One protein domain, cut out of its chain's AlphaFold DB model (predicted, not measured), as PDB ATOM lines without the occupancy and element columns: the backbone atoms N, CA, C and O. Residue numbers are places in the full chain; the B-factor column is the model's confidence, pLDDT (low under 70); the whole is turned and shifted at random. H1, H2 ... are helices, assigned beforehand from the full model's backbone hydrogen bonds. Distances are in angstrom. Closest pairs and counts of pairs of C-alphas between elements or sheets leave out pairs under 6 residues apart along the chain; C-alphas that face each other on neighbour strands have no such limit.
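Overview. This is residues 199 to 349 of the 350 residues of the protein "uncharacterized protein LOC107226256" of Neodiprion lecontei (UniProt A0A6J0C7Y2). Long helix H4 runs along one side, and three helical hairpins make an elongated body: H3 folds back on the first part of H4, the pair H1 and H2 packs on H4 through H1, and H7, with H6 beyond it, packs on H2. Short H8 sits in the middle, on H1 and H4. The printed part has 151 residues with eight named helices, H1 to H8 in chain order, and no named strand: all helix. It is compact, radius of gyration of the C-alphas 16.5 A, spanning 52 by 32 by 25 A.

Along the chain. Find C-alpha 254 at (155.829, 153.804, 191.559); from there H4 runs 44.0 A to residue 284. H3 is residues 239 to 251. H1, residues 204 to 222, begins at (172.495, 170.164, 190.094) and runs 27.3 A; H2 is 226 to 235. H5 is 297 to 302. H6, 305 to 328, spans 35.3 A, with a kink of 34 degrees near residue 314. H7 is 332 to 340 and H8 344 to 348.

Arrangement. On H4, residues 254 to 264 alone touch H3, C-alphas 260 and 241 closest at 4.5 A, a hairpin at 33 degrees, shallow but only just. Its residues 267 to 278 alone touch H1, closest C-alphas 271 and 214 at 6.1 A, a steep tilt of 39 degrees, the same way. H8 touches H4, closest C-alphas 348 and 275 at 4.7 A. H1 and H2 are a hairpin at 1 degrees, closest C-alphas 213 and 232 at 4.6 A. H2 touches H7, closest C-alphas 233 and 339 at 6.1 A. H6 and H7 are a hairpin at 10 degrees, closest C-alphas 322 and 334 at 5.7 A. H5 touches no helix; H4 and H6 are apart. Every O i to N i+4 pair is within hydrogen-bond range in H1, H2, H3, H4 and H8; H5 has 1 of 2, H6 16 of 20, H7 4 of 5.

Size, cuts and confidence. The farthest C-alphas, Ile 251 and Pro 288, are 52.4 A apart. The printed part has no cut; H4 to H5 is the long link, and residues 283 to 288 stand free. Look for pLDDT under 70 in 37 residues, among them 283 to 299 and 338 to 348.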
ATOM      1  N   GLY A 199     159.642 169.235 187.940       70.88
ATOM      2  CA  GLY A 199     160.127 169.768 189.217       70.88
ATOM      3  C   GLY A 199     160.676 168.719 190.194       70.88
ATOM      4  O   GLY A 199     161.266 169.094 191.205       70.88
ATOM      5  N   GLY A 200     160.452 167.425 189.945       67.44
ATOM      6  CA  GLY A 200     160.880 166.329 190.824       67.44
ATOM      7  C   GLY A 200     162.274 165.776 190.515       67.44
ATOM      8  O   GLY A 200     162.846 165.069 191.350       67.44
ATOM      9  N   ASP A 201     162.824 166.093 189.341       78.62
ATOM     10  CA  ASP A 201     164.116 165.576 188.900       78.62
ATOM     11  C   ASP A 201     165.282 166.134 189.724       78.62
ATOM     12  O   ASP A 201     165.396 167.332 189.998       78.62
ATOM     13  N   LEU A 202     166.188 165.231 190.103       79.50
ATOM     14  CA  LEU A 202     167.387 165.557 190.864       79.50
ATOM     15  C   LEU A 202     168.409 166.262 189.960       79.50
ATOM     16  O   LEU A 202     169.265 165.625 189.346       79.50
ATOM     17  N   THR A 203     168.312 167.583 189.878       86.81
ATOM     18  CA  THR A 203     169.230 168.430 189.110       86.81
ATOM     19  C   THR A 203     170.328 169.023 189.994       86.81
ATOM     20  O   THR A 203     170.201 169.111 191.216       86.81
ATOM     21  N   PHE A 204     171.436 169.445 189.378       87.12
ATOM     22  CA  PHE A 204     172.495 170.164 190.094       87.12
ATOM     23  C   PHE A 204     171.978 171.486 190.681       87.12
ATOM     24  O   PHE A 204     172.286 171.817 191.824       87.12
ATOM     25  N   ASP A 205     171.120 172.183 189.933       88.62
ATOM     26  CA  ASP A 205     170.479 173.424 190.372       88.62
ATOM     27  C   ASP A 205     169.635 173.210 191.632       88.62
ATOM     28  O   ASP A 205     169.695 174.023 192.552       88.62
ATOM     29  N   TYR A 206     168.912 172.088 191.726       87.44
ATOM     30  CA  TYR A 206     168.174 171.723 192.936       87.44
ATOM     31  C   TYR A 206     169.097 171.619 194.157       87.44
ATOM     32  O   TYR A 206     168.811 172.220 195.189       87.44
ATOM     33  N   ILE A 207     170.226 170.914 194.041       88.50
ATOM     34  CA  ILE A 207     171.184 170.753 195.149       88.50
ATOM     35  C   ILE A 207     171.791 172.104 195.542       88.50
ATOM     36  O   ILE A 207     171.919 172.397 196.730       88.50
ATOM     37  N   LEU A 208     172.136 172.943 194.563       89.56
ATOM     38  CA  LEU A 208     172.701 174.268 194.813       89.56
ATOM     39  C   LEU A 208     171.698 175.188 195.518       89.56
ATOM     40  O   LEU A 208     172.073 175.889 196.455       89.56
ATOM     41  N   LEU A 209     170.429 175.163 195.110       88.94
ATOM     42  CA  LEU A 209     169.361 175.931 195.751       88.94
ATOM     43  C   LEU A 209     169.010 175.414 197.156       88.94
ATOM     44  O   LEU A 209     168.665 176.204 198.032       88.94
ATOM     45  N   VAL A 210     169.100 174.102 197.388       88.44
ATOM     46  CA  VAL A 210     168.976 173.529 198.738       88.44
ATOM     47  C   VAL A 210     170.120 174.028 199.618       88.44
ATOM     48  O   VAL A 210     169.865 174.569 200.687       88.44
ATOM     49  N   LEU A 211     171.361 173.974 199.127       89.75
ATOM     50  CA  LEU A 211     172.528 174.443 199.871       89.75
ATOM     51  C   LEU A 211     172.448 175.944 200.201       89.75
ATOM     52  O   LEU A 211     172.763 176.349 201.316       89.75
ATOM     53  N   THR A 212     172.008 176.789 199.262       89.50
ATOM     54  CA  THR A 212     171.838 178.227 199.534       89.50
ATOM     55  C   THR A 212     170.724 178.493 200.545       89.50
ATOM     56  O   THR A 212     170.885 179.369 201.398       89.50
ATOM     57  N   ALA A 213     169.625 177.733 200.500       88.69
ATOM     58  CA  ALA A 213     168.579 177.796 201.513       88.69
ATOM     59  C   ALA A 213     169.097 177.356 202.893       88.69
ATOM     60  O   ALA A 213     168.799 178.022 203.884       88.69
ATOM     61  N   ASP A 214     169.924 176.312 202.964       88.94
ATOM     62  CA  ASP A 214     170.526 175.838 204.213       88.94
ATOM     63  C   ASP A 214     171.475 176.882 204.823       88.94
ATOM     64  O   ASP A 214     171.418 177.142 206.027       88.94
ATOM     65  N   CYS A 215     172.285 177.562 204.000       88.06
ATOM     66  CA  CYS A 215     173.112 178.692 204.437       88.06
ATOM     67  C   CYS A 215     172.268 179.817 205.056       88.06
ATOM     68  O   CYS A 215     172.587 180.314 206.137       88.06
ATOM     69  N   LEU A 216     171.186 180.221 204.379       88.50
ATOM     70  CA  LEU A 216     170.286 181.276 204.855       88.50
ATOM     71  C   LEU A 216     169.553 180.872 206.136       88.50
ATOM     72  O   LEU A 216     169.416 181.685 207.049       88.50
ATOM     73  N   ALA A 217     169.100 179.621 206.219       85.12
ATOM     74  CA  ALA A 217     168.422 179.099 207.397       85.12
ATOM     75  C   ALA A 217     169.376 179.009 208.597       85.12
ATOM     76  O   ALA A 217     169.001 179.423 209.693       85.12
ATOM     77  N   GLY A 218     170.619 178.560 208.386       83.12
ATOM     78  CA  GLY A 218     171.664 178.541 209.411       83.12
ATOM     79  C   GLY A 218     171.970 179.935 209.962       83.12
ATOM     80  O   GLY A 218     171.958 180.135 211.174       83.12
ATOM     81  N   LEU A 219     172.151 180.931 209.088       82.94
ATOM     82  CA  LEU A 219     172.342 182.328 209.505       82.94
ATOM     83  C   LEU A 219     171.116 182.889 210.240       82.94
ATOM     84  O   LEU A 219     171.258 183.539 211.272       82.94
ATOM     85  N   GLY A 220     169.906 182.598 209.753       82.81
ATOM     86  CA  GLY A 220     168.663 183.031 210.393       82.81
ATOM     87  C   GLY A 220     168.461 182.449 211.795       82.81
ATOM     88  O   GLY A 220     167.948 183.144 212.671       82.81
ATOM     89  N   LEU A 221     168.898 181.207 212.022       78.81
ATOM     90  CA  LEU A 221     168.875 180.557 213.334       78.81
ATOM     91  C   LEU A 221     169.888 181.178 214.306       78.81
ATOM     92  O   LEU A 221     169.548 181.393 215.472       78.81
ATOM     93  N   VAL A 222     171.094 181.509 213.829       77.62
ATOM     94  CA  VAL A 222     172.143 182.165 214.635       77.62
ATOM     95  C   VAL A 222     171.721 183.573 215.058       77.62
ATOM     96  O   VAL A 222     171.877 183.937 216.221       77.62
ATOM     97  N   GLU A 223     171.136 184.348 214.143       77.94
ATOM     98  CA  GLU A 223     170.653 185.707 214.423       77.94
ATOM     99  C   GLU A 223     169.284 185.746 215.131       77.94
ATOM    100  O   GLU A 223     168.783 186.831 215.425       77.94
ATOM    101  N   ASN A 224     168.656 184.589 215.400       76.56
ATOM    102  CA  ASN A 224     167.296 184.479 215.950       76.56
ATOM    103  C   ASN A 224     166.265 185.322 215.156       76.56
ATOM    104  O   ASN A 224     165.360 185.935 215.724       76.56
ATOM    105  N   SER A 225     166.422 185.384 213.827       80.00
ATOM    106  CA  SER A 225     165.610 186.209 212.924       80.00
ATOM    107  C   SER A 225     164.631 185.350 212.130       80.00
ATOM    108  O   SER A 225     164.979 184.740 211.113       80.00
ATOM    109  N   ALA A 226     163.364 185.356 212.551       76.88
ATOM    110  CA  ALA A 226     162.288 184.648 211.858       76.88
ATOM    111  C   ALA A 226     162.164 185.057 210.374       76.88
ATOM    112  O   ALA A 226     161.846 184.222 209.528       76.88
ATOM    113  N   THR A 227     162.467 186.314 210.032       82.69
ATOM    114  CA  THR A 227     162.418 186.825 208.650       82.69
ATOM    115  C   THR A 227     163.430 186.123 207.743       82.69
ATOM    116  O   THR A 227     163.082 185.723 206.632       82.69
ATOM    117  N   ASN A 228     164.658 185.913 208.225       82.75
ATOM    118  CA  ASN A 228     165.713 185.235 207.463       82.75
ATOM    119  C   ASN A 228     165.394 183.743 207.298       82.75
ATOM    120  O   ASN A 228     165.580 183.173 206.222       82.75
ATOM    121  N   VAL A 229     164.811 183.134 208.333       81.06
ATOM    122  CA  VAL A 229     164.340 181.745 208.291       81.06
ATOM    123  C   VAL A 229     163.214 181.566 207.264       81.06
ATOM    124  O   VAL A 229     163.226 180.601 206.504       81.06
ATOM    125  N   VAL A 230     162.259 182.499 207.180       81.31
ATOM    126  CA  VAL A 230     161.189 182.457 206.165       81.31
ATOM    127  C   VAL A 230     161.737 182.710 204.756       81.31
ATOM    128  O   VAL A 230     161.300 182.056 203.809       81.31
ATOM    129  N   ALA A 231     162.725 183.596 204.597       82.06
ATOM    130  CA  ALA A 231     163.384 183.819 203.310       82.06
ATOM    131  C   ALA A 231     164.056 182.539 202.781       82.06
ATOM    132  O   ALA A 231     163.917 182.218 201.600       82.06
ATOM    133  N   ALA A 232     164.694 181.753 203.653       83.62
ATOM    134  CA  ALA A 232     165.261 180.456 203.286       83.62
ATOM    135  C   ALA A 232     164.200 179.462 202.768       83.62
ATOM    136  O   ALA A 232     164.444 178.735 201.805       83.62
ATOM    137  N   MET A 233     162.992 179.466 203.348       85.25
ATOM    138  CA  MET A 233     161.884 178.621 202.878       85.25
ATOM    139  C   MET A 233     161.421 178.980 201.460       85.25
ATOM    140  O   MET A 233     161.005 178.092 200.724       85.25
ATOM    141  N   LEU A 234     161.472 180.266 201.091       80.06
ATOM    142  CA  LEU A 234     161.054 180.759 199.774       80.06
ATOM    143  C   LEU A 234     162.047 180.409 198.665       80.06
ATOM    144  O   LEU A 234     161.644 180.191 197.526       80.06
ATOM    145  N   VAL A 235     163.337 180.386 198.995       81.38
ATOM    146  CA  VAL A 235     164.408 180.056 198.045       81.38
ATOM    147  C   VAL A 235     164.438 178.555 197.750       81.38
ATOM    148  O   VAL A 235     164.837 178.144 196.662       81.38
ATOM    149  N   SER A 236     164.002 177.732 198.703       79.75
ATOM    150  CA  SER A 236     164.151 176.288 198.610       79.75
ATOM    151  C   SER A 236     163.174 175.626 197.622       79.75
ATOM    152  O   SER A 236     161.954 175.712 197.797       79.75
ATOM    153  N   PRO A 237     163.667 174.859 196.631       77.06
ATOM    154  CA  PRO A 237     162.848 174.190 195.620       77.06
ATOM    155  C   PRO A 237     162.228 172.869 196.115       77.06
ATOM    156  O   PRO A 237     161.933 171.977 195.320       77.06
ATOM    157  N   LEU A 238     161.996 172.709 197.425       77.25
ATOM    158  CA  LEU A 238     161.445 171.475 198.007       77.25
ATOM    159  C   LEU A 238     160.009 171.161 197.562       77.25
ATOM    160  O   LEU A 238     159.579 170.011 197.657       77.25
ATOM    161  N   MET A 239     159.271 172.142 197.037       79.75
ATOM    162  CA  MET A 239     157.912 171.913 196.538       79.75
ATOM    163  C   MET A 239     157.840 170.929 195.368       79.75
ATOM    164  O   MET A 239     156.889 170.154 195.310       79.75
ATOM    165  N   GLY A 240     158.819 170.937 194.460       82.50
ATOM    166  CA  GLY A 240     158.823 170.046 193.295       82.50
ATOM    167  C   GLY A 240     158.834 168.566 193.701       82.50
ATOM    168  O   GLY A 240     157.877 167.844 193.400       82.50
ATOM    169  N   PRO A 241     159.832 168.118 194.488       85.25
ATOM    170  CA  PRO A 241     159.887 166.751 195.003       85.25
ATOM    171  C   PRO A 241     158.672 166.359 195.851       85.25
ATOM    172  O   PRO A 241     158.123 165.275 195.654       85.25
ATOM    173  N   VAL A 242     158.191 167.237 196.742       83.94
ATOM    174  CA  VAL A 242     157.007 166.952 197.578       83.94
ATOM    175  C   VAL A 242     155.756 166.760 196.724       83.94
ATOM    176  O   VAL A 242     154.995 165.821 196.959       83.94
ATOM    177  N   MET A 243     155.544 167.602 195.711       80.88
ATOM    178  CA  MET A 243     154.425 167.423 194.789       80.88
ATOM    179  C   MET A 243     154.563 166.147 193.964       80.88
ATOM    180  O   MET A 243     153.587 165.419 193.819       80.88
ATOM    181  N   SER A 244     155.761 165.821 193.472       84.12
ATOM    182  CA  SER A 244     155.971 164.586 192.700       84.12
ATOM    183  C   SER A 244     155.698 163.333 193.525       84.12
ATOM    184  O   SER A 244     155.065 162.395 193.041       84.12
ATOM    185  N   LEU A 245     156.048 163.361 194.812       85.75
ATOM    186  CA  LEU A 245     155.754 162.289 195.749       85.75
ATOM    187  C   LEU A 245     154.248 162.157 196.031       85.75
ATOM    188  O   LEU A 245     153.714 161.046 195.996       85.75
ATOM    189  N   THR A 246     153.547 163.264 196.305       83.12
ATOM    190  CA  THR A 246     152.105 163.235 196.616       83.12
ATOM    191  C   THR A 246     151.271 162.843 195.400       83.12
ATOM    192  O   THR A 246     150.417 161.961 195.512       83.12
ATOM    193  N   PHE A 247     151.565 163.395 194.221       82.44
ATOM    194  CA  PHE A 247     150.911 163.004 192.971       82.44
ATOM    195  C   PHE A 247     151.221 161.564 192.567       82.44
ATOM    196  O   PHE A 247     150.299 160.829 192.214       82.44
ATOM    197  N   GLY A 248     152.482 161.128 192.675       83.50
ATOM    198  CA  GLY A 248     152.863 159.733 192.434       83.50
ATOM    199  C   GLY A 248     152.113 158.762 193.350       83.50
ATOM    200  O   GLY A 248     151.682 157.700 192.907       83.50
ATOM    201  N   THR A 249     151.861 159.164 194.600       85.81
ATOM    202  CA  THR A 249     151.076 158.374 195.562       85.81
ATOM    203  C   THR A 249     149.590 158.315 195.190       85.81
ATOM    204  O   THR A 249     148.990 157.247 195.275       85.81
ATOM    205  N   ILE A 250     148.992 159.422 194.733       84.19
ATOM    206  CA  ILE A 250     147.575 159.472 194.318       84.19
ATOM    207  C   ILE A 250     147.329 158.652 193.043       84.19
ATOM    208  O   ILE A 250     146.324 157.952 192.943       84.19
ATOM    209  N   ILE A 251     148.244 158.726 192.072       83.62
ATOM    210  CA  ILE A 251     148.146 158.017 190.782       83.62
ATOM    211  C   ILE A 251     148.631 156.556 190.906       83.62
ATOM    212  O   ILE A 251     148.435 155.755 189.995       83.62
ATOM    213  N   ALA A 252     149.217 156.186 192.052       83.25
ATOM    214  CA  ALA A 252     149.869 154.900 192.304       83.25
ATOM    215  C   ALA A 252     150.989 154.566 191.292       83.25
ATOM    216  O   ALA A 252     151.279 153.396 191.027       83.25
ATOM    217  N   ASP A 253     151.649 155.596 190.752       84.56
ATOM    218  CA  ASP A 253     152.803 155.448 189.868       84.56
ATOM    219  C   ASP A 253     154.090 155.342 190.697       84.56
ATOM    220  O   ASP A 253     154.623 156.326 191.222       84.56
ATOM    221  N   ARG A 254     154.609 154.112 190.800       85.19
ATOM    222  CA  ARG A 254     155.829 153.804 191.559       85.19
ATOM    223  C   ARG A 254     157.074 154.493 191.006       85.19
ATOM    224  O   ARG A 254     158.001 154.748 191.778       85.19
ATOM    225  N   HIS A 255     157.126 154.767 189.703       84.44
ATOM    226  CA  HIS A 255     158.274 155.422 189.088       84.44
ATOM    227  C   HIS A 255     158.341 156.883 189.538       84.44
ATOM    228  O   HIS A 255     159.353 157.316 190.092       84.44
ATOM    229  N   LEU A 256     157.220 157.601 189.416       80.06
ATOM    230  CA  LEU A 256     157.112 158.996 189.840       80.06
ATOM    231  C   LEU A 256     157.320 159.161 191.351       80.06
ATOM    232  O   LEU A 256     158.043 160.054 191.795       80.06
ATOM    233  N   GLN A 257     156.751 158.246 192.140       87.06
ATOM    234  CA  GLN A 257     156.932 158.219 193.588       87.06
ATOM    235  C   GLN A 257     158.407 158.039 193.978       87.06
ATOM    236  O   GLN A 257     158.889 158.716 194.884       87.06
ATOM    237  N   SER A 258     159.130 157.143 193.300       86.06
ATOM    238  CA  SER A 258     160.539 156.864 193.606       86.06
ATOM    239  C   SER A 258     161.453 158.035 193.253       86.06
ATOM    240  O   SER A 258     162.394 158.299 193.997       86.06
ATOM    241  N   ILE A 259     161.170 158.756 192.161       86.69
ATOM    242  CA  ILE A 259     161.912 159.970 191.782       86.69
ATOM    243  C   ILE A 259     161.743 161.042 192.860       86.69
ATOM    244  O   ILE A 259     162.735 161.492 193.432       86.69
ATOM    245  N   GLY A 260     160.496 161.373 193.211       86.75
ATOM    246  CA  GLY A 260     160.206 162.370 194.239       86.75
ATOM    247  C   GLY A 260     160.788 162.007 195.602       86.75
ATOM    248  O   GLY A 260     161.405 162.844 196.261       86.75
ATOM    249  N   LEU A 261     160.661 160.738 196.003       89.62
ATOM    250  CA  LEU A 261     161.221 160.239 197.257       89.62
ATOM    251  C   LEU A 261     162.749 160.326 197.271       89.62
ATOM    252  O   LEU A 261     163.324 160.759 198.267       89.62
ATOM    253  N   LYS A 262     163.416 159.937 196.178       89.56
ATOM    254  CA  LYS A 262     164.877 159.994 196.068       89.56
ATOM    255  C   LYS A 262     165.375 161.435 196.144       89.56
ATOM    256  O   LYS A 262     166.301 161.697 196.907       89.56
ATOM    257  N   SER A 263     164.750 162.360 195.417       88.38
ATOM    258  CA  SER A 263     165.117 163.779 195.449       88.38
ATOM    259  C   SER A 263     164.921 164.386 196.837       88.38
ATOM    260  O   SER A 263     165.821 165.049 197.348       88.38
ATOM    261  N   LEU A 264     163.802 164.073 197.499       87.56
ATOM    262  CA  LEU A 264     163.527 164.513 198.867       87.56
ATOM    263  C   LEU A 264     164.553 163.964 199.872       87.56
ATOM    264  O   LEU A 264     165.065 164.713 200.699       87.56
ATOM    265  N   MET A 265     164.874 162.668 199.794       89.50
ATOM    266  CA  MET A 265     165.867 162.035 200.668       89.50
ATOM    267  C   MET A 265     167.261 162.635 200.477       89.50
ATOM    268  O   MET A 265     167.951 162.876 201.463       89.50
ATOM    269  N   VAL A 266     167.672 162.911 199.233       89.50
ATOM    270  CA  VAL A 266     168.960 163.564 198.956       89.50
ATOM    271  C   VAL A 266     168.974 164.993 199.494       89.50
ATOM    272  O   VAL A 266     169.945 165.362 200.145       89.50
ATOM    273  N   GLY A 267     167.905 165.771 199.287       88.31
ATOM    274  CA  GLY A 267     167.793 167.127 199.830       88.31
ATOM    275  C   GLY A 267     167.918 167.147 201.354       88.31
ATOM    276  O   GLY A 267     168.780 167.832 201.888       88.31
ATOM    277  N   ILE A 268     167.139 166.310 202.049       87.56
ATOM    278  CA  ILE A 268     167.202 166.179 203.515       87.56
ATOM    279  C   ILE A 268     168.598 165.748 203.974       87.56
ATOM    280  O   ILE A 268     169.125 166.301 204.934       87.56
ATOM    281  N   PHE A 269     169.212 164.772 203.301       90.19
ATOM    282  CA  PHE A 269     170.548 164.300 203.655       90.19
ATOM    283  C   PHE A 269     171.602 165.410 203.531       90.19
ATOM    284  O   PHE A 269     172.415 165.577 204.437       90.19
ATOM    285  N   VAL A 270     171.565 166.193 202.448       89.44
ATOM    286  CA  VAL A 270     172.462 167.344 202.249       89.44
ATOM    287  C   VAL A 270     172.245 168.396 203.337       89.44
ATOM    288  O   VAL A 270     173.225 168.824 203.944       89.44
ATOM    289  N   SER A 271     170.992 168.739 203.647       88.06
ATOM    290  CA  SER A 271     170.667 169.719 204.689       88.06
ATOM    291  C   SER A 271     171.114 169.281 206.082       88.06
ATOM    292  O   SER A 271     171.656 170.092 206.829       88.06
ATOM    293  N   ILE A 272     170.962 167.996 206.429       87.69
ATOM    294  CA  ILE A 272     171.452 167.447 207.704       87.69
ATOM    295  C   ILE A 272     172.979 167.510 207.767       87.69
ATOM    296  O   ILE A 272     173.534 167.931 208.777       87.69
ATOM    297  N   VAL A 273     173.680 167.106 206.700       90.31
ATOM    298  CA  VAL A 273     175.151 167.155 206.661       90.31
ATOM    299  C   VAL A 273     175.645 168.597 206.781       90.31
ATOM    300  O   VAL A 273     176.576 168.860 207.543       90.31
ATOM    301  N   TYR A 274     175.012 169.534 206.074       88.88
ATOM    302  CA  TYR A 274     175.344 170.952 206.160       88.88
ATOM    303  C   TYR A 274     175.085 171.509 207.565       88.88
ATOM    304  O   TYR A 274     175.988 172.097 208.158       88.88
ATOM    305  N   GLY A 275     173.892 171.274 208.122       85.44
ATOM    306  CA  GLY A 275     173.519 171.695 209.474       85.44
ATOM    307  C   GLY A 275     174.453 171.122 210.540       85.44
ATOM    308  O   GLY A 275     174.907 171.855 211.411       85.44
ATOM    309  N   PHE A 276     174.835 169.848 210.424       85.50
ATOM    310  CA  PHE A 276     175.787 169.203 211.329       85.50
ATOM    311  C   PHE A 276     177.189 169.823 211.251       85.50
ATOM    312  O   PHE A 276     177.793 170.104 212.283       85.50
ATOM    313  N   ILE A 277     177.714 170.073 210.044       86.56
ATOM    314  CA  ILE A 277     179.017 170.740 209.867       86.56
ATOM    315  C   ILE A 277     178.960 172.164 210.425       86.56
ATOM    316  O   ILE A 277     179.870 172.583 211.135       86.56
ATOM    317  N   PHE A 278     177.887 172.897 210.130       83.38
ATOM    318  CA  PHE A 278     177.684 174.264 210.594       83.38
ATOM    319  C   PHE A 278     177.574 174.333 212.126       83.38
ATOM    320  O   PHE A 278     178.257 175.141 212.753       83.38
ATOM    321  N   GLY A 279     176.802 173.429 212.734       78.94
ATOM    322  CA  GLY A 279     176.686 173.277 214.184       78.94
ATOM    323  C   GLY A 279     178.009 172.887 214.846       78.94
ATOM    324  O   GLY A 279     178.357 173.442 215.884       78.94
ATOM    325  N   LEU A 280     178.804 172.010 214.223       81.56
ATOM    326  CA  LEU A 280     180.135 171.645 214.721       81.56
ATOM    327  C   LEU A 280     181.089 172.844 214.681       81.56
ATOM    328  O   LEU A 280     181.738 173.126 215.682       81.56
ATOM    329  N   VAL A 281     181.129 173.591 213.572       79.81
ATOM    330  CA  VAL A 281     181.949 174.809 213.440       79.81
ATOM    331  C   VAL A 281     181.562 175.854 214.490       79.81
ATOM    332  O   VAL A 281     182.446 176.461 215.099       79.81
ATOM    333  N   LEU A 282     180.263 176.043 214.736       73.44
ATOM    334  CA  LEU A 282     179.755 176.939 215.778       73.44
ATOM    335  C   LEU A 282     180.073 176.437 217.194       73.44
ATOM    336  O   LEU A 282     180.404 177.243 218.054       73.44
ATOM    337  N   GLY A 283     180.004 175.127 217.438       69.25
ATOM    338  CA  GLY A 283     180.268 174.527 218.747       69.25
ATOM    339  C   GLY A 283     181.752 174.451 219.119       69.25
ATOM    340  O   GLY A 283     182.087 174.498 220.298       69.25
ATOM    341  N   THR A 284     182.657 174.341 218.138       67.44
ATOM    342  CA  THR A 284     184.112 174.281 218.381       67.44
ATOM    343  C   THR A 284     184.790 175.646 218.405       67.44
ATOM    344  O   THR A 284     185.909 175.759 218.899       67.44
ATOM    345  N   THR A 285     184.153 176.674 217.842       61.62
ATOM    346  CA  THR A 285     184.701 178.032 217.800       61.62
ATOM    347  C   THR A 285     184.023 178.848 218.892       61.62
ATOM    348  O   THR A 285     182.819 179.067 218.821       61.62
ATOM    349  N   GLU A 286     184.773 179.331 219.885       53.41
ATOM    350  CA  GLU A 286     184.286 180.339 220.838       53.41
ATOM    351  C   GLU A 286     183.975 181.639 220.070       53.41
ATOM    352  O   GLU A 286     184.814 182.529 219.942       53.41
ATOM    353  N   MET A 287     182.799 181.721 219.444       55.56
ATOM    354  CA  MET A 287     182.409 182.864 218.627       55.56
ATOM    355  C   MET A 287     181.596 183.888 219.442       55.56
ATOM    356  O   MET A 287     180.614 183.519 220.082       55.56
ATOM    357  N   PRO A 288     181.927 185.192 219.346       52.31
ATOM    358  CA  PRO A 288     181.232 186.300 220.018       52.31
ATOM    359  C   PRO A 288     179.947 186.775 219.301       52.31
ATOM    360  O   PRO A 288     179.405 187.819 219.651       52.31
ATOM    361  N   TRP A 289     179.488 186.053 218.272       52.69
ATOM    362  CA  TRP A 289     178.396 186.456 217.365       52.69
ATOM    363  C   TRP A 289     177.044 185.783 217.655       52.69
ATOM    364  O   TRP A 289     176.060 186.080 216.985       52.69
ATOM    365  N   GLY A 290     176.979 184.879 218.634       51.72
ATOM    366  CA  GLY A 290     175.724 184.277 219.080       51.72
ATOM    367  C   GLY A 290     175.047 185.132 220.150       51.72
ATOM    368  O   GLY A 290     175.714 185.662 221.039       51.72
ATOM    369  N   TYR A 291     173.715 185.229 220.104       51.03
ATOM    370  CA  TYR A 291     172.934 185.606 221.285       51.03
ATOM    371  C   TYR A 291     173.402 184.712 222.448       51.03
ATOM    372  O   TYR A 291     173.418 183.493 222.299       51.03
ATOM    373  N   GLY A 292     173.831 185.295 223.573       52.94
ATOM    374  CA  GLY A 292     174.521 184.579 224.664       52.94
ATOM    375  C   GLY A 292     173.743 183.425 225.324       52.94
ATOM    376  O   GLY A 292     174.309 182.728 226.160       52.94
ATOM    377  N   ASP A 293     172.486 183.207 224.930       57.56
ATOM    378  CA  ASP A 293     171.663 182.042 225.258       57.56
ATOM    379  C   ASP A 293     171.557 181.108 224.040       57.56
ATOM    380  O   ASP A 293     170.649 181.213 223.212       57.56
ATOM    381  N   TRP A 294     172.483 180.155 223.939       58.84
ATOM    382  CA  TRP A 294     172.344 179.003 223.047       58.84
ATOM    383  C   TRP A 294     171.733 177.842 223.849       58.84
ATOM    384  O   TRP A 294     172.289 177.502 224.899       58.84
ATOM    385  N   PRO A 295     170.600 177.226 223.446       63.56
ATOM    386  CA  PRO A 295     169.843 177.377 222.192       63.56
ATOM    387  C   PRO A 295     168.914 178.607 222.153       63.56
ATOM    388  O   PRO A 295     168.256 178.909 223.158       63.56
ATOM    389  N   THR A 296     168.782 179.227 220.973       68.69
ATOM    390  CA  THR A 296     167.893 180.376 220.717       68.69
ATOM    391  C   THR A 296     166.406 180.012 220.848       68.69
ATOM    392  O   THR A 296     166.006 178.845 220.758       68.69
ATOM    393  N   ASP A 297     165.554 181.015 221.076       67.62
ATOM    394  CA  ASP A 297     164.109 180.810 221.259       67.62
ATOM    395  C   ASP A 297     163.428 180.241 220.003       67.62
ATOM    396  O   ASP A 297     162.560 179.367 220.108       67.62
ATOM    397  N   GLU A 298     163.874 180.642 218.807       68.81
ATOM    398  CA  GLU A 298     163.427 180.051 217.537       68.81
ATOM    399  C   GLU A 298     163.752 178.549 217.455       68.81
ATOM    400  O   GLU A 298     162.920 177.750 217.020       68.81
ATOM    401  N   MET A 299     164.913 178.140 217.970       68.44
ATOM    402  CA  MET A 299     165.352 176.746 218.068       68.44
ATOM    403  C   MET A 299     164.484 175.932 219.038       68.44
ATOM    404  O   MET A 299     163.992 174.850 218.700       68.44
ATOM    405  N   LYS A 300     164.240 176.471 220.240       70.12
ATOM    406  CA  LYS A 300     163.434 175.816 221.286       70.12
ATOM    407  C   LYS A 300     161.965 175.682 220.890       70.12
ATOM    408  O   LYS A 300     161.339 174.660 221.176       70.12
ATOM    409  N   SER A 301     161.405 176.688 220.215       70.25
ATOM    410  CA  SER A 301     159.991 176.696 219.819       70.25
ATOM    411  C   SER A 301     159.643 175.589 218.811       70.25
ATOM    412  O   SER A 301     158.529 175.050 218.836       70.25
ATOM    413  N   ARG A 302     160.607 175.193 217.966       70.75
ATOM    414  CA  ARG A 302     160.430 174.177 216.918       70.75
ATOM    415  C   ARG A 302     160.649 172.738 217.397       70.75
ATOM    416  O   ARG A 302     160.148 171.824 216.751       70.75
ATOM    417  N   GLY A 303     161.306 172.532 218.541       67.50
ATOM    418  CA  GLY A 303     161.514 171.210 219.158       67.50
ATOM    419  C   GLY A 303     160.422 170.763 220.144       67.50
ATOM    420  O   GLY A 303     160.494 169.665 220.693       67.50
ATOM    421  N   ASN A 304     159.413 171.597 220.414       75.38
ATOM    422  CA  ASN A 304     158.415 171.318 221.447       75.38
ATOM    423  C   ASN A 304     157.282 170.396 220.946       75.38
ATOM    424  O   ASN A 304     156.693 170.624 219.889       75.38
ATOM    425  N   TYR A 305     156.888 169.414 221.766       72.00
ATOM    426  CA  TYR A 305     155.774 168.488 221.504       72.00
ATOM    427  C   TYR A 305     154.441 169.211 221.241       72.00
ATOM    428  O   TYR A 305     153.599 168.740 220.474       72.00
ATOM    429  N   ARG A 306     154.253 170.395 221.843       77.56
ATOM    430  CA  ARG A 306     153.083 171.253 221.599       77.56
ATOM    431  C   ARG A 306     153.006 171.732 220.144       77.56
ATOM    432  O   ARG A 306     151.912 171.781 219.582       77.56
ATOM    433  N   SER A 307     154.145 172.063 219.537       74.19
ATOM    434  CA  SER A 307     154.226 172.537 218.151       74.19
ATOM    435  C   SER A 307     153.904 171.419 217.157       74.19
ATOM    436  O   SER A 307     153.294 171.686 216.127       74.19
ATOM    437  N   LEU A 308     154.214 170.160 217.497       75.06
ATOM    438  CA  LEU A 308     153.904 168.997 216.661       75.06
ATOM    439  C   LEU A 308     152.390 168.821 216.459       75.06
ATOM    440  O   LEU A 308     151.927 168.752 215.321       75.06
ATOM    441  N   TRP A 309     151.601 168.788 217.543       81.25
ATOM    442  CA  TRP A 309     150.143 168.623 217.436       81.25
ATOM    443  C   TRP A 309     149.508 169.797 216.684       81.25
ATOM    444  O   TRP A 309     148.674 169.594 215.799       81.25
ATOM    445  N   MET A 310     149.914 171.031 217.003       80.31
ATOM    446  CA  MET A 310     149.405 172.219 216.306       80.31
ATOM    447  C   MET A 310     149.785 172.209 214.820       80.31
ATOM    448  O   MET A 310     148.961 172.571 213.985       80.31
ATOM    449  N   GLY A 311     150.979 171.716 214.477       78.62
ATOM    450  CA  GLY A 311     151.424 171.519 213.098       78.62
ATOM    451  C   GLY A 311     150.556 170.523 212.329       78.62
ATOM    452  O   GLY A 311     150.157 170.811 211.204       78.62
ATOM    453  N   VAL A 312     150.173 169.397 212.943       80.25
ATOM    454  CA  VAL A 312     149.228 168.438 212.333       80.25
ATOM    455  C   VAL A 312     147.872 169.099 212.067       80.25
ATOM    456  O   VAL A 312     147.297 168.926 210.992       80.25
ATOM    457  N   LEU A 313     147.380 169.904 213.012       83.44
ATOM    458  CA  LEU A 313     146.117 170.626 212.856       83.44
ATOM    459  C   LEU A 313     146.184 171.691 211.742       83.44
ATOM    460  O   LEU A 313     145.188 171.928 211.065       83.44
ATOM    461  N   TRP A 314     147.356 172.292 211.515       82.00
ATOM    462  CA  TRP A 314     147.623 173.219 210.407       82.00
ATOM    463  C   TRP A 314     147.837 172.527 209.057       82.00
ATOM    464  O   TRP A 314     147.496 173.096 208.018       82.00
ATOM    465  N   ALA A 315     148.346 171.296 209.047       81.75
ATOM    466  CA  ALA A 315     148.589 170.544 207.821       81.75
ATOM    467  C   ALA A 315     147.285 170.182 207.085       81.75
ATOM    468  O   ALA A 315     147.255 170.203 205.854       81.75
ATOM    469  N   LEU A 316     146.193 169.906 207.813       83.44
ATOM    470  CA  LEU A 316     144.912 169.496 207.216       83.44
ATOM    471  C   LEU A 316     144.273 170.594 206.328       83.44
ATOM    472  O   LEU A 316     143.969 170.309 205.164       83.44
ATOM    473  N   PRO A 317     144.102 171.855 206.787       83.44
ATOM    474  CA  PRO A 317     143.632 172.939 205.920       83.44
ATOM    475  C   PRO A 317     144.625 173.264 204.803       83.44
ATOM    476  O   PRO A 317     144.222 173.526 203.670       83.44
ATOM    477  N   SER A 318     145.923 173.209 205.113       81.81
ATOM    478  CA  SER A 318     146.998 173.515 204.170       81.81
ATOM    479  C   SER A 318     146.973 172.575 202.955       81.81
ATOM    480  O   SER A 318     146.964 173.036 201.813       81.81
ATOM    481  N   GLY A 319     146.800 171.265 203.173       79.88
ATOM    482  CA  GLY A 319     146.647 170.280 202.094       79.88
ATOM    483  C   GLY A 319     145.428 170.528 201.196       79.88
ATOM    484  O   GLY A 319     145.501 170.334 199.982       79.88
ATOM    485  N   THR A 320     144.330 171.040 201.760       82.38
ATOM    486  CA  THR A 320     143.153 171.448 200.972       82.38
ATOM    487  C   THR A 320     143.482 172.650 200.082       82.38
ATOM    488  O   THR A 320     143.093 172.679 198.915       82.38
ATOM    489  N   GLY A 321     144.263 173.609 200.593       82.12
ATOM    490  CA  GLY A 321     144.776 174.740 199.819       82.12
ATOM    491  C   GLY A 321     145.616 174.307 198.614       82.12
ATOM    492  O   GLY A 321     145.403 174.817 197.517       82.12
ATOM    493  N   VAL A 322     146.498 173.313 198.788       78.19
ATOM    494  CA  VAL A 322     147.291 172.724 197.686       78.19
ATOM    495  C   VAL A 322     146.383 172.138 196.614       78.19
ATOM    496  O   VAL A 322     146.528 172.473 195.441       78.19
ATOM    497  N   ALA A 323     145.412 171.308 197.005       78.62
ATOM    498  CA  ALA A 323     144.492 170.675 196.063       78.62
ATOM    499  C   ALA A 323     143.712 171.710 195.231       78.62
ATOM    500  O   ALA A 323     143.589 171.568 194.014       78.62
ATOM    501  N   VAL A 324     143.231 172.786 195.862       81.00
ATOM    502  CA  VAL A 324     142.505 173.866 195.174       81.00
ATOM    503  C   VAL A 324     143.428 174.675 194.256       81.00
ATOM    504  O   VAL A 324     143.038 174.986 193.131       81.00
ATOM    505  N   ALA A 325     144.653 174.980 194.692       78.31
ATOM    506  CA  ALA A 325     145.638 175.708 193.892       78.31
ATOM    507  C   ALA A 325     145.979 174.968 192.589       78.31
ATOM    508  O   ALA A 325     146.013 175.569 191.512       78.31
ATOM    509  N   LEU A 326     146.153 173.646 192.689       74.44
ATOM    510  CA  LEU A 326     146.434 172.763 191.558       74.44
ATOM    511  C   LEU A 326     145.278 172.740 190.553       74.44
ATOM    512  O   LEU A 326     145.508 172.837 189.350       74.44
ATOM    513  N   LEU A 327     144.030 172.688 191.032       72.81
ATOM    514  CA  LEU A 327     142.841 172.743 190.174       72.81
ATOM    515  C   LEU A 327     142.677 174.095 189.465       72.81
ATOM    516  O   LEU A 327     142.126 174.154 188.366       72.81
ATOM    517  N   GLN A 328     143.142 175.180 190.083       73.44
ATOM    518  CA  GLN A 328     143.093 176.523 189.504       73.44
ATOM    519  C   GLN A 328     144.247 176.807 188.531       73.44
ATOM    520  O   GLN A 328     144.214 177.832 187.852       73.44
ATOM    521  N   GLY A 329     145.260 175.934 188.452       68.12
ATOM    522  CA  GLY A 329     146.455 176.157 187.632       68.12
ATOM    523  C   GLY A 329     147.257 177.393 188.056       68.12
ATOM    524  O   GLY A 329     147.969 177.974 187.240       68.12
ATOM    525  N   SER A 330     147.106 177.834 189.310       68.50
ATOM    526  CA  SER A 330     147.778 179.013 189.852       68.50
ATOM    527  C   SER A 330     148.861 178.595 190.839       68.50
ATOM    528  O   SER A 330     148.584 177.962 191.857       68.50
ATOM    529  N   ASN A 331     150.099 179.008 190.563       65.06
ATOM    530  CA  ASN A 331     151.260 178.694 191.402       65.06
ATOM    531  C   ASN A 331     151.347 179.574 192.667       65.06
ATOM    532  O   ASN A 331     152.121 179.280 193.572       65.06
ATOM    533  N   GLY A 332     150.561 180.655 192.754       69.56
ATOM    534  CA  GLY A 332     150.624 181.617 193.864       69.56
ATOM    535  C   GLY A 332     150.194 181.041 195.223       69.56
ATOM    536  O   GLY A 332     150.969 181.106 196.178       69.56
ATOM    537  N   PRO A 333     148.996 180.433 195.337       68.75
ATOM    538  CA  PRO A 333     148.539 179.824 196.590       68.75
ATOM    539  C   PRO A 333     149.395 178.624 197.027       68.75
ATOM    540  O   PRO A 333     149.491 178.324 198.215       68.75
ATOM    541  N   LEU A 334     150.048 177.971 196.064       71.12
ATOM    542  CA  LEU A 334     150.939 176.836 196.276       71.12
ATOM    543  C   LEU A 334     152.161 177.243 197.118       71.12
ATOM    544  O   LEU A 334     152.452 176.611 198.130       71.12
ATOM    545  N   ILE A 335     152.796 178.369 196.770       68.50
ATOM    546  CA  ILE A 335     153.918 178.947 197.526       68.50
ATOM    547  C   ILE A 335     153.518 179.261 198.977       68.50
ATOM    548  O   ILE A 335     154.267 178.954 199.901       68.50
ATOM    549  N   GLY A 336     152.325 179.827 199.198       67.81
ATOM    550  CA  GLY A 336     151.858 180.200 200.538       67.81
ATOM    551  C   GLY A 336     151.701 178.993 201.465       67.81
ATOM    552  O   GLY A 336     152.147 179.019 202.610       67.81
ATOM    553  N   VAL A 337     151.142 177.902 200.938       71.75
ATOM    554  CA  VAL A 337     151.044 176.626 201.657       71.75
ATOM    555  C   VAL A 337     152.429 176.042 201.947       71.75
ATOM    556  O   VAL A 337     152.667 175.568 203.060       71.75
ATOM    557  N   ALA A 338     153.351 176.096 200.982       69.88
ATOM    558  CA  ALA A 338     154.714 175.590 201.145       69.88
ATOM    559  C   ALA A 338     155.425 176.212 202.348       69.88
ATOM    560  O   ALA A 338     156.049 175.506 203.133       69.88
ATOM    561  N   ILE A 339     155.291 177.532 202.500       68.81
ATOM    562  CA  ILE A 339     155.885 178.295 203.600       68.81
ATOM    563  C   ILE A 339     155.258 177.866 204.929       68.81
ATOM    564  O   ILE A 339     155.977 177.574 205.883       68.81
ATOM    565  N   SER A 340     153.925 177.770 204.995       60.06
ATOM    566  CA  SER A 340     153.214 177.368 206.217       60.06
ATOM    567  C   SER A 340     153.506 175.928 206.652       60.06
ATOM    568  O   SER A 340     153.453 175.636 207.844       60.06
ATOM    569  N   ALA A 341     153.815 175.034 205.710       62.66
ATOM    570  CA  ALA A 341     154.132 173.628 205.967       62.66
ATOM    571  C   ALA A 341     155.645 173.323 205.971       62.66
ATOM    572  O   ALA A 341     156.028 172.154 206.027       62.66
ATOM    573  N   SER A 342     156.507 174.340 205.868       67.44
ATOM    574  CA  SER A 342     157.924 174.140 205.557       67.44
ATOM    575  C   SER A 342     158.684 173.394 206.657       67.44
ATOM    576  O   SER A 342     158.753 173.822 207.812       67.44
ATOM    577  N   LEU A 343     159.310 172.289 206.248       62.09
ATOM    578  CA  LEU A 343     160.155 171.421 207.069       62.09
ATOM    579  C   LEU A 343     161.626 171.855 207.084       62.09
ATOM    580  O   LEU A 343     162.411 171.272 207.824       62.09
ATOM    581  N   LEU A 344     162.012 172.862 206.294       63.44
ATOM    582  CA  LEU A 344     163.424 173.195 206.103       63.44
ATOM    583  C   LEU A 344     164.102 173.681 207.397       63.44
ATOM    584  O   LEU A 344     165.118 173.096 207.762       63.44
ATOM    585  N   PRO A 345     163.548 174.643 208.166       62.47
ATOM    586  CA  PRO A 345     164.216 175.100 209.388       62.47
ATOM    587  C   PRO A 345     164.351 174.030 210.480       62.47
ATOM    588  O   PRO A 345     165.381 174.013 211.142       62.47
ATOM    589  N   PRO A 346     163.370 173.126 210.691       65.50
ATOM    590  CA  PRO A 346     163.566 171.966 211.557       65.50
ATOM    591  C   PRO A 346     164.694 171.025 211.114       65.50
ATOM    592  O   PRO A 346     165.370 170.475 211.974       65.50
ATOM    593  N   VAL A 347     164.896 170.823 209.808       65.12
ATOM    594  CA  VAL A 347     165.901 169.877 209.286       65.12
ATOM    595  C   VAL A 347     167.326 170.408 209.449       65.12
ATOM    596  O   VAL A 347     168.229 169.629 209.738       65.12
ATOM    597  N   VAL A 348     167.532 171.720 209.311       65.56
ATOM    598  CA  VAL A 348     168.855 172.343 209.517       65.56
ATOM    599  C   VAL A 348     169.168 172.650 210.984       65.56
ATOM    600  O   VAL A 348     170.296 173.018 211.303       65.56
ATOM    601  N   ASN A 349     168.188 172.512 211.880       71.00
ATOM    602  CA  ASN A 349     168.353 172.724 213.313       71.00
ATOM    603  C   ASN A 349     169.041 171.511 213.973       71.00
ATOM    604  O   ASN A 349     168.366 170.667 214.568       71.00
TER     605      ASN A 349